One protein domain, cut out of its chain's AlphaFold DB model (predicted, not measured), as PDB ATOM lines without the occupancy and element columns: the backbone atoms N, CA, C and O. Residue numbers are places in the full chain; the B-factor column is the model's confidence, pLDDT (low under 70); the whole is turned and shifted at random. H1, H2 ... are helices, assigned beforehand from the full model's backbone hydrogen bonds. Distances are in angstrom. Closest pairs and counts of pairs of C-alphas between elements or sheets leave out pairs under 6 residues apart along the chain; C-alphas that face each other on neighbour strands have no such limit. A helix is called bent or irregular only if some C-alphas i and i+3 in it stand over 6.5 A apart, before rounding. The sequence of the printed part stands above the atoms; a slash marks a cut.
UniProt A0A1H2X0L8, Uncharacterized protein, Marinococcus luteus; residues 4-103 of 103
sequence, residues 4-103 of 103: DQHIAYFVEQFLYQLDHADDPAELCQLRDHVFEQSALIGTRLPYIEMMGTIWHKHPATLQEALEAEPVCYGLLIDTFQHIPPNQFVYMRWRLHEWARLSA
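Overview. This is residues 4 to 103 of the 103 residues of an uncharacterized protein of Marinococcus luteus (UniProt A0A1H2X0L8). H1, H2 and H3 form an up-and-down bundle, each running against the one before; H6 crosses H1 and H3, and the H4-H5 hairpin packs at one end. The printed part has 100 residues with six named helices, H1 to H6 in order. It is all helix and compact, radius of gyration of the C-alphas 12.7 A, spanning 36 by 29 by 26 A.

Along the chain. Find C-alpha 4 at (44.903, -47.309, 64.593); H1 runs 24.7 A to residue 20. H2, residues 24 to 44, is irregular: C-alphas 40 and 43 are 9.5 A apart. Then come H3, residues 47 to 57, H4, 60 to 65, and H5, 70 to 82. H6, residues 85 to 102, ends at (43.930, -41.893, 63.105).

Arrangement. Look at Leu 18 and Leu 27, the closest C-alphas of the hairpin H1 and H2, 7.2 A apart. H6 touches H3 at a steep tilt of 47 degrees, closest C-alphas Glu 49 and Met 91, 4.9 A. Every O i to N i+4 pair is within hydrogen-bond range in H1 and H3, but 15 of 17 in H2, 1 of 2 in H4, 6 of 9 in H5 and 13 of 14 in H6.

Size, cuts and confidence. The printed part has no cut, and its links are tight. Residues 42 to 43 have pLDDT under 70.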
ATOM      1  N   ASP A   4      45.282 -48.277  65.631       79.31
ATOM      2  CA  ASP A   4      44.903 -47.309  64.593       79.31
ATOM      3  C   ASP A   4      46.089 -46.447  64.126       79.31
ATOM      4  O   ASP A   4      46.165 -46.107  62.950       79.31
ATOM      5  N   GLN A   5      47.081 -46.203  64.992       83.31
ATOM      6  CA  GLN A   5      48.294 -45.452  64.637       83.31
ATOM      7  C   GLN A   5      49.214 -46.241  63.700       83.31
ATOM      8  O   GLN A   5      49.875 -45.659  62.846       83.31
ATOM      9  N   HIS A   6      49.264 -47.569  63.842       84.19
ATOM     10  CA  HIS A   6      50.043 -48.413  62.931       84.19
ATOM     11  C   HIS A   6      49.448 -48.394  61.519       84.19
ATOM     12  O   HIS A   6      50.174 -48.312  60.532       84.19
ATOM     13  N   ILE A   7      48.119 -48.420  61.430       85.81
ATOM     14  CA  ILE A   7      47.406 -48.333  60.159       85.81
ATOM     15  C   ILE A   7      47.538 -46.916  59.578       85.81
ATOM     16  O   ILE A   7      47.764 -46.787  58.380       85.81
ATOM     17  N   ALA A   8      47.472 -45.862  60.403       88.12
ATOM     18  CA  ALA A   8      47.698 -44.474  59.973       88.12
ATOM     19  C   ALA A   8      49.073 -44.314  59.333       88.12
ATOM     20  O   ALA A   8      49.176 -43.873  58.190       88.12
ATOM     21  N   TYR A   9      50.105 -44.795  60.025       89.56
ATOM     22  CA  TYR A   9      51.465 -44.807  59.512       89.56
ATOM     23  C   TYR A   9      51.574 -45.582  58.195       89.56
ATOM     24  O   TYR A   9      52.180 -45.103  57.241       89.56
ATOM     25  N   PHE A  10      50.955 -46.759  58.108       91.38
ATOM     26  CA  PHE A  10      50.960 -47.547  56.880       91.38
ATOM     27  C   PHE A  10      50.290 -46.817  55.705       91.38
ATOM     28  O   PHE A  10      50.830 -46.810  54.601       91.38
ATOM     29  N   VAL A  11      49.153 -46.155  55.936       92.94
ATOM     30  CA  VAL A  11      48.467 -45.356  54.910       92.94
ATOM     31  C   VAL A  11      49.326 -44.167  54.469       92.94
ATOM     32  O   VAL A  11      49.409 -43.895  53.273       92.94
ATOM     33  N   GLU A  12      50.013 -43.486  55.389       93.25
ATOM     34  CA  GLU A  12      50.949 -42.407  55.044       93.25
ATOM     35  C   GLU A  12      52.127 -42.910  54.204       93.25
ATOM     36  O   GLU A  12      52.457 -42.302  53.184       93.25
ATOM     37  N   GLN A  13      52.732 -44.040  54.590       93.94
ATOM     38  CA  GLN A  13      53.816 -44.666  53.829       93.94
ATOM     39  C   GLN A  13      53.354 -45.078  52.431       93.94
ATOM     40  O   GLN A  13      54.051 -44.813  51.453       93.94
ATOM     41  N   PHE A  14      52.161 -45.662  52.323       95.88
ATOM     42  CA  PHE A  14      51.556 -46.006  51.045       95.88
ATOM     43  C   PHE A  14      51.370 -44.778  50.149       95.88
ATOM     44  O   PHE A  14      51.768 -44.813  48.988       95.88
ATOM     45  N   LEU A  15      50.788 -43.691  50.667       95.69
ATOM     46  CA  LEU A  15      50.559 -42.469  49.889       95.69
ATOM     47  C   LEU A  15      51.882 -41.861  49.420       95.69
ATOM     48  O   LEU A  15      51.998 -41.464  48.262       95.69
ATOM     49  N   TYR A  16      52.889 -41.848  50.295       95.56
ATOM     50  CA  TYR A  16      54.230 -41.401  49.944       95.56
ATOM     51  C   TYR A  16      54.836 -42.256  48.822       95.56
ATOM     52  O   TYR A  16      55.302 -41.712  47.825       95.56
ATOM     53  N   GLN A  17      54.803 -43.585  48.942       96.00
ATOM     54  CA  GLN A  17      55.328 -44.493  47.918       96.00
ATOM     55  C   GLN A  17      54.563 -44.363  46.598       96.00
ATOM     56  O   GLN A  17      55.184 -44.276  45.543       96.00
ATOM     57  N   LEU A  18      53.233 -44.262  46.646       95.62
ATOM     58  CA  LEU A  18      52.393 -44.073  45.466       95.62
ATOM     59  C   LEU A  18      52.756 -42.792  44.707       95.62
ATOM     60  O   LEU A  18      52.718 -42.788  43.480       95.62
ATOM     61  N   ASP A  19      53.111 -41.713  45.405       94.69
ATOM     62  CA  ASP A  19      53.485 -40.445  44.771       94.69
ATOM     63  C   ASP A  19      54.836 -40.486  44.062       94.69
ATOM     64  O   ASP A  19      55.015 -39.764  43.085       94.69
ATOM     65  N   HIS A  20      55.741 -41.358  44.505       94.88
ATOM     66  CA  HIS A  20      57.102 -41.464  43.972       94.88
ATOM     67  C   HIS A  20      57.319 -42.691  43.075       94.88
ATOM     68  O   HIS A  20      58.360 -42.783  42.436       94.88
ATOM     69  N   ALA A  21      56.366 -43.626  43.028       92.88
ATOM     70  CA  ALA A  21      56.465 -44.829  42.211       92.88
ATOM     71  C   ALA A  21      56.172 -44.520  40.737       92.88
ATOM     72  O   ALA A  21      55.003 -44.393  40.354       92.88
ATOM     73  N   ASP A  22      57.214 -44.380  39.926       86.94
ATOM     74  CA  ASP A  22      57.102 -44.070  38.493       86.94
ATOM     75  C   ASP A  22      57.257 -45.321  37.610       86.94
ATOM     76  O   ASP A  22      56.800 -45.331  36.465       86.94
ATOM     77  N   ASP A  23      57.853 -46.391  38.145       90.75
ATOM     78  CA  ASP A  23      57.991 -47.681  37.465       90.75
ATOM     79  C   ASP A  23      56.769 -48.583  37.754       90.75
ATOM     80  O   ASP A  23      56.402 -48.781  38.919       90.75
ATOM     81  N   PRO A  24      56.138 -49.191  36.727       89.44
ATOM     82  CA  PRO A  24      55.138 -50.241  36.914       89.44
ATOM     83  C   PRO A  24      55.539 -51.334  37.917       89.44
ATOM     84  O   PRO A  24      54.682 -51.809  38.663       89.44
ATOM     85  N   ALA A  25      56.820 -51.710  37.983       90.56
ATOM     86  CA  ALA A  25      57.303 -52.705  38.941       90.56
ATOM     87  C   ALA A  25      57.140 -52.247  40.403       90.56
ATOM     88  O   ALA A  25      56.743 -53.045  41.254       90.56
ATOM     89  N   GLU A  26      57.386 -50.968  40.695       94.06
ATOM     90  CA  GLU A  26      57.198 -50.381  42.029       94.06
ATOM     91  C   GLU A  26      55.713 -50.341  42.405       94.06
ATOM     92  O   GLU A  26      55.344 -50.639  43.541       94.06
ATOM     93  N   LEU A  27      54.835 -50.057  41.437       94.06
ATOM     94  CA  LEU A  27      53.384 -50.096  41.647       94.06
ATOM     95  C   LEU A  27      52.873 -51.521  41.898       94.06
ATOM     96  O   LEU A  27      51.987 -51.709  42.734       94.06
ATOM     97  N   CYS A  28      53.441 -52.526  41.228       92.38
ATOM     98  CA  CYS A  28      53.155 -53.936  41.505       92.38
ATOM     99  C   CYS A  28      53.604 -54.340  42.916       92.38
ATOM    100  O   CYS A  28      52.828 -54.954  43.644       92.38
ATOM    101  N   GLN A  29      54.804 -53.933  43.346       93.12
ATOM    102  CA  GLN A  29      55.270 -54.173  44.717       93.12
ATOM    103  C   GLN A  29      54.373 -53.488  45.751       93.12
ATOM    104  O   GLN A  29      54.037 -54.081  46.774       93.12
ATOM    105  N   LEU A  30      53.942 -52.255  45.474       95.12
ATOM    106  CA  LEU A  30      53.034 -51.518  46.344       95.12
ATOM    107  C   LEU A  30      51.672 -52.216  46.458       95.12
ATOM    108  O   LEU A  30      51.156 -52.365  47.563       95.12
ATOM    109  N   ARG A  31      51.111 -52.695  45.337       93.94
ATOM    110  CA  ARG A  31      49.894 -53.527  45.307       93.94
ATOM    111  C   ARG A  31      50.057 -54.752  46.204       93.94
ATOM    112  O   ARG A  31      49.213 -54.982  47.069       93.94
ATOM    113  N   ASP A  32      51.130 -55.512  46.013       91.88
ATOM    114  CA  ASP A  32      51.367 -56.752  46.757       91.88
ATOM    115  C   ASP A  32      51.528 -56.475  48.253       91.88
ATOM    116  O   ASP A  32      50.923 -57.153  49.083       91.88
ATOM    117  N   HIS A  33      52.226 -55.396  48.608       92.75
ATOM    118  CA  HIS A  33      52.373 -54.978  49.993       92.75
ATOM    119  C   HIS A  33      51.028 -54.616  50.646       92.75
ATOM    120  O   HIS A  33      50.755 -55.026  51.775       92.75
ATOM    121  N   VAL A  34      50.147 -53.897  49.939       92.56
ATOM    122  CA  VAL A  34      48.785 -53.605  50.421       92.56
ATOM    123  C   VAL A  34      47.978 -54.889  50.596       92.56
ATOM    124  O   VAL A  34      47.279 -55.033  51.600       92.56
ATOM    125  N   PHE A  35      48.079 -55.830  49.657       89.12
ATOM    126  CA  PHE A  35      47.397 -57.120  49.742       89.12
ATOM    127  C   PHE A  35      47.846 -57.917  50.976       89.12
ATOM    128  O   PHE A  35      47.011 -58.303  51.796       89.12
ATOM    129  N   GLU A  36      49.153 -58.079  51.181       89.00
ATOM    130  CA  GLU A  36      49.717 -58.774  52.342       89.00
ATOM    131  C   GLU A  36      49.313 -58.117  53.667       89.00
ATOM    132  O   GLU A  36      48.862 -58.789  54.599       89.00
ATOM    133  N   GLN A  37      49.421 -56.788  53.756       88.19
ATOM    134  CA  GLN A  37      49.046 -56.060  54.967       88.19
ATOM    135  C   GLN A  37      47.540 -56.115  55.227       88.19
ATOM    136  O   GLN A  37      47.132 -56.181  56.385       88.19
ATOM    137  N   SER A  38      46.699 -56.166  54.189       83.88
ATOM    138  CA  SER A  38      45.249 -56.322  54.360       83.88
ATOM    139  C   SER A  38      44.879 -57.640  55.052       83.88
ATOM    140  O   SER A  38      43.979 -57.661  55.892       83.88
ATOM    141  N   ALA A  39      45.625 -58.717  54.781       79.62
ATOM    142  CA  ALA A  39      45.437 -60.011  55.432       79.62
ATOM    143  C   ALA A  39      45.855 -59.992  56.914       79.62
ATOM    144  O   ALA A  39      45.246 -60.672  57.738       79.62
ATOM    145  N   LEU A  40      46.869 -59.192  57.265       80.00
ATOM    146  CA  LEU A  40      47.391 -59.063  58.631       80.00
ATOM    147  C   LEU A  40      46.576 -58.093  59.500       80.00
ATOM    148  O   LEU A  40      46.371 -58.339  60.688       80.00
ATOM    149  N   ILE A  41      46.129 -56.980  58.918       72.75
ATOM    150  CA  ILE A  41      45.462 -55.866  59.611       72.75
ATOM    151  C   ILE A  41      43.928 -56.033  59.602       72.75
ATOM    152  O   ILE A  41      43.231 -55.491  60.467       72.75
ATOM    153  N   GLY A  42      43.387 -56.821  58.669       67.69
ATOM    154  CA  GLY A  42      41.955 -57.087  58.540       67.69
ATOM    155  C   GLY A  42      41.154 -55.885  58.024       67.69
ATOM    156  O   GLY A  42      41.679 -54.985  57.371       67.69
ATOM    157  N   THR A  43      39.854 -55.843  58.339       63.00
ATOM    158  CA  THR A  43      38.863 -54.884  57.789       63.00
ATOM    159  C   THR A  43      39.094 -53.411  58.140       63.00
ATOM    160  O   THR A  43      38.316 -52.552  57.732       63.00
ATOM    161  N   ARG A  44      40.134 -53.101  58.918       72.12
ATOM    162  CA  ARG A  44      40.476 -51.732  59.315       72.12
ATOM    163  C   ARG A  44      41.335 -51.004  58.285       72.12
ATOM    164  O   ARG A  44      41.419 -49.781  58.346       72.12
ATOM    165  N   LEU A  45      41.960 -51.732  57.362       83.12
ATOM    166  CA  LEU A  45      42.719 -51.122  56.282       83.12
ATOM    167  C   LEU A  45      41.754 -50.584  55.206       83.12
ATOM    168  O   LEU A  45      40.885 -51.343  54.769       83.12
ATOM    169  N   PRO A  46      41.897 -49.327  54.736       89.31
ATOM    170  CA  PRO A  46      41.099 -48.767  53.638       89.31
ATOM    171  C   PRO A  46      41.524 -49.356  52.278       89.31
ATOM    172  O   PRO A  46      42.001 -48.670  51.378       89.31
ATOM    173  N   TYR A  47      41.402 -50.678  52.150       91.00
ATOM    174  CA  TYR A  47      41.953 -51.485  51.066       91.00
ATOM    175  C   TYR A  47      41.403 -51.092  49.690       91.00
ATOM    176  O   TYR A  47      42.161 -50.989  48.727       91.00
ATOM    177  N   ILE A  48      40.094 -50.838  49.595       91.69
ATOM    178  CA  ILE A  48      39.446 -50.455  48.333       91.69
ATOM    179  C   ILE A  48      39.966 -49.103  47.856       91.69
ATOM    180  O   ILE A  48      40.257 -48.938  46.675       91.69
ATOM    181  N   GLU A  49      40.111 -48.142  48.764       94.62
ATOM    182  CA  GLU A  49      40.640 -46.825  48.450       94.62
ATOM    183  C   GLU A  49      42.102 -46.918  47.999       94.62
ATOM    184  O   GLU A  49      42.461 -46.321  46.986       94.62
ATOM    185  N   MET A  50      42.928 -47.717  48.682       95.25
ATOM    186  CA  MET A  50      44.328 -47.939  48.302       95.25
ATOM    187  C   MET A  50      44.437 -48.579  46.912       95.25
ATOM    188  O   MET A  50      45.067 -48.009  46.019       95.25
ATOM    189  N   MET A  51      43.747 -49.698  46.682       94.88
ATOM    190  CA  MET A  51      43.742 -50.376  45.381       94.88
ATOM    191  C   MET A  51      43.164 -49.496  44.270       94.88
ATOM    192  O   MET A  51      43.691 -49.481  43.159       94.88
ATOM    193  N   GLY A  52      42.138 -48.698  44.573       95.19
ATOM    194  CA  GLY A  52      41.564 -47.736  43.637       95.19
ATOM    195  C   GLY A  52      42.558 -46.642  43.251       95.19
ATOM    196  O   GLY A  52      42.643 -46.270  42.083       95.19
ATOM    197  N   THR A  53      43.361 -46.149  44.197       95.38
ATOM    198  CA  THR A  53      44.398 -45.151  43.889       95.38
ATOM    199  C   THR A  53      45.565 -45.715  43.076       95.38
ATOM    200  O   THR A  53      46.043 -45.018  42.180       95.38
ATOM    201  N   ILE A  54      45.960 -46.978  43.295       95.19
ATOM    202  CA  ILE A  54      46.919 -47.679  42.420       95.19
ATOM    203  C   ILE A  54      46.329 -47.815  41.014       95.19
ATOM    204  O   ILE A  54      46.965 -47.417  40.042       95.19
ATOM    205  N   TRP A  55      45.092 -48.314  40.904       94.44
ATOM    206  CA  TRP A  55      44.400 -48.478  39.626       94.44
ATOM    207  C   TRP A  55      44.305 -47.167  38.847       94.44
ATOM    208  O   TRP A  55      44.575 -47.138  37.651       94.44
ATOM    209  N   HIS A  56      43.946 -46.071  39.517       94.19
ATOM    210  CA  HIS A  56      43.831 -44.768  38.872       94.19
ATOM    211  C   HIS A  56      45.168 -44.261  38.325       94.19
ATOM    212  O   HIS A  56      45.185 -43.612  37.280       94.19
ATOM    213  N   LYS A  57      46.278 -44.566  39.014       92.94
ATOM    214  CA  LYS A  57      47.625 -44.239  38.539       92.94
ATOM    215  C   LYS A  57      48.040 -45.144  37.376       92.94
ATOM    216  O   LYS A  57      48.551 -44.644  36.377       92.94
ATOM    217  N   HIS A  58      47.806 -46.452  37.487       93.50
ATOM    218  CA  HIS A  58      48.200 -47.429  36.475       93.50
ATOM    219  C   HIS A  58      47.294 -48.684  36.489       93.50
ATOM    220  O   HIS A  58      47.533 -49.622  37.253       93.50
ATOM    221  N   PRO A  59      46.259 -48.755  35.624       89.75
ATOM    222  CA  PRO A  59      45.296 -49.861  35.635       89.75
ATOM    223  C   PRO A  59      45.908 -51.243  35.371       89.75
ATOM    224  O   PRO A  59      45.476 -52.238  35.955       89.75
ATOM    225  N   ALA A  60      46.930 -51.313  34.509       90.94
ATOM    226  CA  ALA A  60      47.562 -52.577  34.131       90.94
ATOM    227  C   ALA A  60      48.158 -53.317  35.340       90.94
ATOM    228  O   ALA A  60      48.118 -54.542  35.381       90.94
ATOM    229  N   THR A  61      48.568 -52.589  36.386       88.62
ATOM    230  CA  THR A  61      49.087 -53.172  37.630       88.62
ATOM    231  C   THR A  61      48.104 -54.145  38.286       88.62
ATOM    232  O   THR A  61      48.536 -55.146  38.846       88.62
ATOM    233  N   LEU A  62      46.786 -53.916  38.230       86.19
ATOM    234  CA  LEU A  62      45.829 -54.902  38.762       86.19
ATOM    235  C   LEU A  62      45.448 -55.958  37.722       86.19
ATOM    236  O   LEU A  62      45.204 -57.103  38.089       86.19
ATOM    237  N   GLN A  63      45.415 -55.594  36.436       86.56
ATOM    238  CA  GLN A  63      45.079 -56.529  35.355       86.56
ATOM    239  C   GLN A  63      46.101 -57.662  35.241       86.56
ATOM    240  O   GLN A  63      45.706 -58.805  35.054       86.56
ATOM    241  N   GLU A  64      47.390 -57.375  35.428       84.38
ATOM    242  CA  GLU A  64      48.448 -58.392  35.451       84.38
ATOM    243  C   GLU A  64      48.291 -59.364  36.631       84.38
ATOM    244  O   GLU A  64      48.494 -60.567  36.489       84.38
ATOM    245  N   ALA A  65      47.857 -58.871  37.798       81.81
ATOM    246  CA  ALA A  65      47.623 -59.716  38.971       81.81
ATOM    247  C   ALA A  65      46.423 -60.663  38.810       81.81
ATOM    248  O   ALA A  65      46.328 -61.664  39.525       81.81
ATOM    249  N   LEU A  66      45.510 -60.365  37.878       84.31
ATOM    250  CA  LEU A  66      44.322 -61.176  37.619       84.31
ATOM    251  C   LEU A  66      44.679 -62.598  37.167       84.31
ATOM    252  O   LEU A  66      43.929 -63.526  37.454       84.31
ATOM    253  N   GLU A  67      45.814 -62.783  36.489       80.62
ATOM    254  CA  GLU A  67      46.269 -64.111  36.059       80.62
ATOM    255  C   GLU A  67      46.635 -65.014  37.247       80.62
ATOM    256  O   GLU A  67      46.410 -66.223  37.194       80.62
ATOM    257  N   ALA A  68      47.164 -64.428  38.326       78.25
ATOM    258  CA  ALA A  68      47.583 -65.154  39.521       78.25
ATOM    259  C   ALA A  68      46.445 -65.325  40.540       78.25
ATOM    260  O   ALA A  68      46.267 -66.409  41.089       78.25
ATOM    261  N   GLU A  69      45.657 -64.271  40.776       76.25
ATOM    262  CA  GLU A  69      44.619 -64.219  41.816       76.25
ATOM    263  C   GLU A  69      43.277 -63.716  41.237       76.25
ATOM    264  O   GLU A  69      42.810 -62.607  41.536       76.25
ATOM    265  N   PRO A  70      42.619 -64.527  40.384       74.38
ATOM    266  CA  PRO A  70      41.521 -64.078  39.529       74.38
ATOM    267  C   PRO A  70      40.274 -63.623  40.295       74.38
ATOM    268  O   PRO A  70      39.563 -62.724  39.849       74.38
ATOM    269  N   VAL A  71      39.991 -64.217  41.457       76.06
ATOM    270  CA  VAL A  71      38.791 -63.890  42.246       76.06
ATOM    271  C   VAL A  71      38.962 -62.561  42.987       76.06
ATOM    272  O   VAL A  71      38.075 -61.708  42.932       76.06
ATOM    273  N   CYS A  72      40.105 -62.367  43.652       74.62
ATOM    274  CA  CYS A  72      40.385 -61.174  44.454       74.62
ATOM    275  C   CYS A  72      40.491 -59.918  43.583       74.62
ATOM    276  O   CYS A  72      39.880 -58.894  43.893       74.62
ATOM    277  N   TYR A  73      41.228 -60.000  42.473       85.19
ATOM    278  CA  TYR A  73      41.423 -58.856  41.586       85.19
ATOM    279  C   TYR A  73      40.293 -58.686  40.571       85.19
ATOM    280  O   TYR A  73      40.006 -57.554  40.192       85.19
ATOM    281  N   GLY A  74      39.583 -59.753  40.189       87.12
ATOM    282  CA  GLY A  74      38.471 -59.673  39.237       87.12
ATOM    283  C   GLY A  74      37.360 -58.729  39.693       87.12
ATOM    284  O   GLY A  74      36.936 -57.866  38.928       87.12
ATOM    285  N   LEU A  75      36.946 -58.825  40.961       87.62
ATOM    286  CA  LEU A  75      35.916 -57.944  41.529       87.62
ATOM    287  C   LEU A  75      36.382 -56.487  41.650       87.62
ATOM    288  O   LEU A  75      35.593 -55.565  41.436       87.62
ATOM    289  N   LEU A  76      37.656 -56.266  41.985       91.06
ATOM    290  CA  LEU A  76      38.232 -54.921  42.058       91.06
ATOM    291  C   LEU A  76      38.290 -54.272  40.679       91.06
ATOM    292  O   LEU A  76      37.861 -53.134  40.529       91.06
ATOM    293  N   ILE A  77      38.781 -55.004  39.679       91.88
ATOM    294  CA  ILE A  77      38.873 -54.531  38.297       91.88
ATOM    295  C   ILE A  77      37.485 -54.193  37.765       91.88
ATOM    296  O   ILE A  77      37.295 -53.090  37.260       91.88
ATOM    297  N   ASP A  78      36.515 -55.095  37.931       91.19
ATOM    298  CA  ASP A  78      35.135 -54.850  37.510       91.19
ATOM    299  C   ASP A  78      34.567 -53.600  38.198       91.19
ATOM    300  O   ASP A  78      34.046 -52.702  37.542       91.19
ATOM    301  N   THR A  79      34.775 -53.449  39.507       91.00
ATOM    302  CA  THR A  79      34.348 -52.242  40.233       91.00
ATOM    303  C   THR A  79      35.018 -50.981  39.680       91.00
ATOM    304  O   THR A  79      34.354 -49.978  39.415       91.00
ATOM    305  N   PHE A  80      36.338 -51.009  39.496       94.44
ATOM    306  CA  PHE A  80      37.124 -49.835  39.128       94.44
ATOM    307  C   PHE A  80      36.945 -49.408  37.671       94.44
ATOM    308  O   PHE A  80      37.049 -48.220  37.367       94.44
ATOM    309  N   GLN A  81      36.630 -50.337  36.771       94.00
ATOM    310  CA  GLN A  81      36.313 -50.026  35.377       94.00
ATOM    311  C   GLN A  81      35.019 -49.213  35.229       94.00
ATOM    312  O   GLN A  81      34.889 -48.449  34.273       94.00
ATOM    313  N   HIS A  82      34.084 -49.344  36.174       91.69
ATOM    314  CA  HIS A  82      32.748 -48.747  36.079       91.69
ATOM    315  C   HIS A  82      32.538 -47.515  36.974       91.69
ATOM    316  O   HIS A  82      31.486 -46.876  36.892       91.69
ATOM    317  N   ILE A  83      33.511 -47.139  37.812       90.50
ATOM    318  CA  ILE A  83      33.426 -45.918  38.626       90.50
ATOM    319  C   ILE A  83      34.048 -44.706  37.913       90.50
ATOM    320  O   ILE A  83      35.078 -44.821  37.247       90.50
ATOM    321  N   PRO A  84      33.445 -43.511  38.046       91.31
ATOM    322  CA  PRO A  84      33.922 -42.328  37.344       91.31
ATOM    323  C   PRO A  84      35.239 -41.779  37.935       91.31
ATOM    324  O   PRO A  84      35.478 -41.921  39.136       91.31
ATOM    325  N   PRO A  85      36.080 -41.085  37.132       89.75
ATOM    326  CA  PRO A  85      37.410 -40.618  37.546       89.75
ATOM    327  C   PRO A  85      37.450 -39.809  38.852       89.75
ATOM    328  O   PRO A  85      38.379 -39.927  39.649       89.75
ATOM    329  N   ASN A  86      36.418 -39.004  39.108       93.62
ATOM    330  CA  ASN A  86      36.296 -38.202  40.326       93.62
ATOM    331  C   ASN A  86      36.183 -39.045  41.608       93.62
ATOM    332  O   ASN A  86      36.544 -38.562  42.680       93.62
ATOM    333  N   GLN A  87      35.716 -40.294  41.520       94.31
ATOM    334  CA  GLN A  87      35.672 -41.197  42.671       94.31
ATOM    335  C   GLN A  87      37.075 -41.588  43.126       94.31
ATOM    336  O   GLN A  87      37.306 -41.682  44.325       94.31
ATOM    337  N   PHE A  88      38.039 -41.723  42.213       94.56
ATOM    338  CA  PHE A  88      39.425 -42.006  42.589       94.56
ATOM    339  C   PHE A  88      40.090 -40.817  43.289       94.56
ATOM    340  O   PHE A  88      40.813 -41.000  44.269       94.56
ATOM    341  N   VAL A  89      39.778 -39.588  42.860       93.75
ATOM    342  CA  VAL A  89      40.193 -38.365  43.571       93.75
ATOM    343  C   VAL A  89      39.624 -38.358  44.993       93.75
ATOM    344  O   VAL A  89      40.340 -38.070  45.952       93.75
ATOM    345  N   TYR A  90      38.352 -38.731  45.149       94.62
ATOM    346  CA  TYR A  90      37.714 -38.836  46.459       94.62
ATOM    347  C   TYR A  90      38.299 -39.962  47.328       94.62
ATOM    348  O   TYR A  90      38.511 -39.758  48.521       94.62
ATOM    349  N   MET A  91      38.606 -41.131  46.756       95.50
ATOM    350  CA  MET A  91      39.287 -42.228  47.457       95.50
ATOM    351  C   MET A  91      40.637 -41.772  48.007       95.50
ATOM    352  O   MET A  91      40.916 -41.976  49.186       95.50
ATOM    353  N   ARG A  92      41.429 -41.073  47.188       94.94
ATOM    354  CA  ARG A  92      42.708 -40.510  47.623       94.94
ATOM    355  C   ARG A  92      42.538 -39.491  48.749       94.94
ATOM    356  O   ARG A  92      43.253 -39.557  49.744       94.94
ATOM    357  N   TRP A  93      41.574 -38.578  48.627       94.94
ATOM    358  CA  TRP A  93      41.250 -37.638  49.705       94.94
ATOM    359  C   TRP A  93      40.854 -38.365  51.000       94.94
ATOM    360  O   TRP A  93      41.337 -38.003  52.072       94.94
ATOM    361  N   ARG A  94      40.047 -39.432  50.909       92.94
ATOM    362  CA  ARG A  94      39.665 -40.243  52.072       92.94
ATOM    363  C   ARG A  94      40.862 -40.901  52.749       92.94
ATOM    364  O   ARG A  94      40.873 -40.937  53.969       92.94
ATOM    365  N   LEU A  95      41.858 -41.377  52.002       94.25
ATOM    366  CA  LEU A  95      43.082 -41.935  52.591       94.25
ATOM    367  C   LEU A  95      43.846 -40.890  53.411       94.25
ATOM    368  O   LEU A  95      44.221 -41.167  54.549       94.25
ATOM    369  N   HIS A  96      44.015 -39.678  52.871       93.38
ATOM    370  CA  HIS A  96      44.653 -38.579  53.601       93.38
ATOM    371  C   HIS A  96      43.875 -38.195  54.866       93.38
ATOM    372  O   HIS A  96      44.469 -38.057  55.935       93.38
ATOM    373  N   GLU A  97      42.549 -38.048  54.775       91.38
ATOM    374  CA  GLU A  97      41.723 -37.732  55.945       91.38
ATOM    375  C   GLU A  97      41.735 -38.849  56.986       91.38
ATOM    376  O   GLU A  97      41.795 -38.579  58.185       91.38
ATOM    377  N   TRP A  98      41.713 -40.105  56.543       86.25
ATOM    378  CA  TRP A  98      41.742 -41.258  57.429       86.25
ATOM    379  C   TRP A  98      43.054 -41.324  58.217       86.25
ATOM    380  O   TRP A  98      43.017 -41.459  59.440       86.25
ATOM    381  N   ALA A  99      44.197 -41.156  57.541       86.50
ATOM    382  CA  ALA A  99      45.505 -41.092  58.188       86.50
ATOM    383  C   ALA A  99      45.569 -39.948  59.214       86.50
ATOM    384  O   ALA A  99      45.923 -40.174  60.368       86.50
ATOM    385  N   ARG A 100      45.113 -38.747  58.832       87.06
ATOM    386  CA  ARG A 100      45.097 -37.559  59.701       87.06
ATOM    387  C   ARG A 100      44.253 -37.742  60.966       87.06
ATOM    388  O   ARG A 100      44.615 -37.221  62.015       87.06
ATOM    389  N   LEU A 101      43.102 -38.407  60.862       82.81
ATOM    390  CA  LEU A 101      42.188 -38.630  61.990       82.81
ATOM    391  C   LEU A 101      42.617 -39.793  62.898       82.81
ATOM    392  O   LEU A 101      42.110 -39.891  64.015       82.81
ATOM    393  N   SER A 102      43.508 -40.663  62.418       78.94
ATOM    394  CA  SER A 102      43.930 -41.893  63.105       78.94
ATOM    395  C   SER A 102      45.343 -41.811  63.708       78.94
ATOM    396  O   SER A 102      45.763 -42.752  64.387       78.94
ATOM    397  N   ALA A 103      46.067 -40.712  63.457       70.62
ATOM    398  CA  ALA A 103      47.379 -40.379  64.028       70.62
ATOM    399  C   ALA A 103      47.268 -39.853  65.473       70.62
ATOM    400  O   ALA A 103      47.998 -40.381  66.354       70.62
TER     401      ALA A 103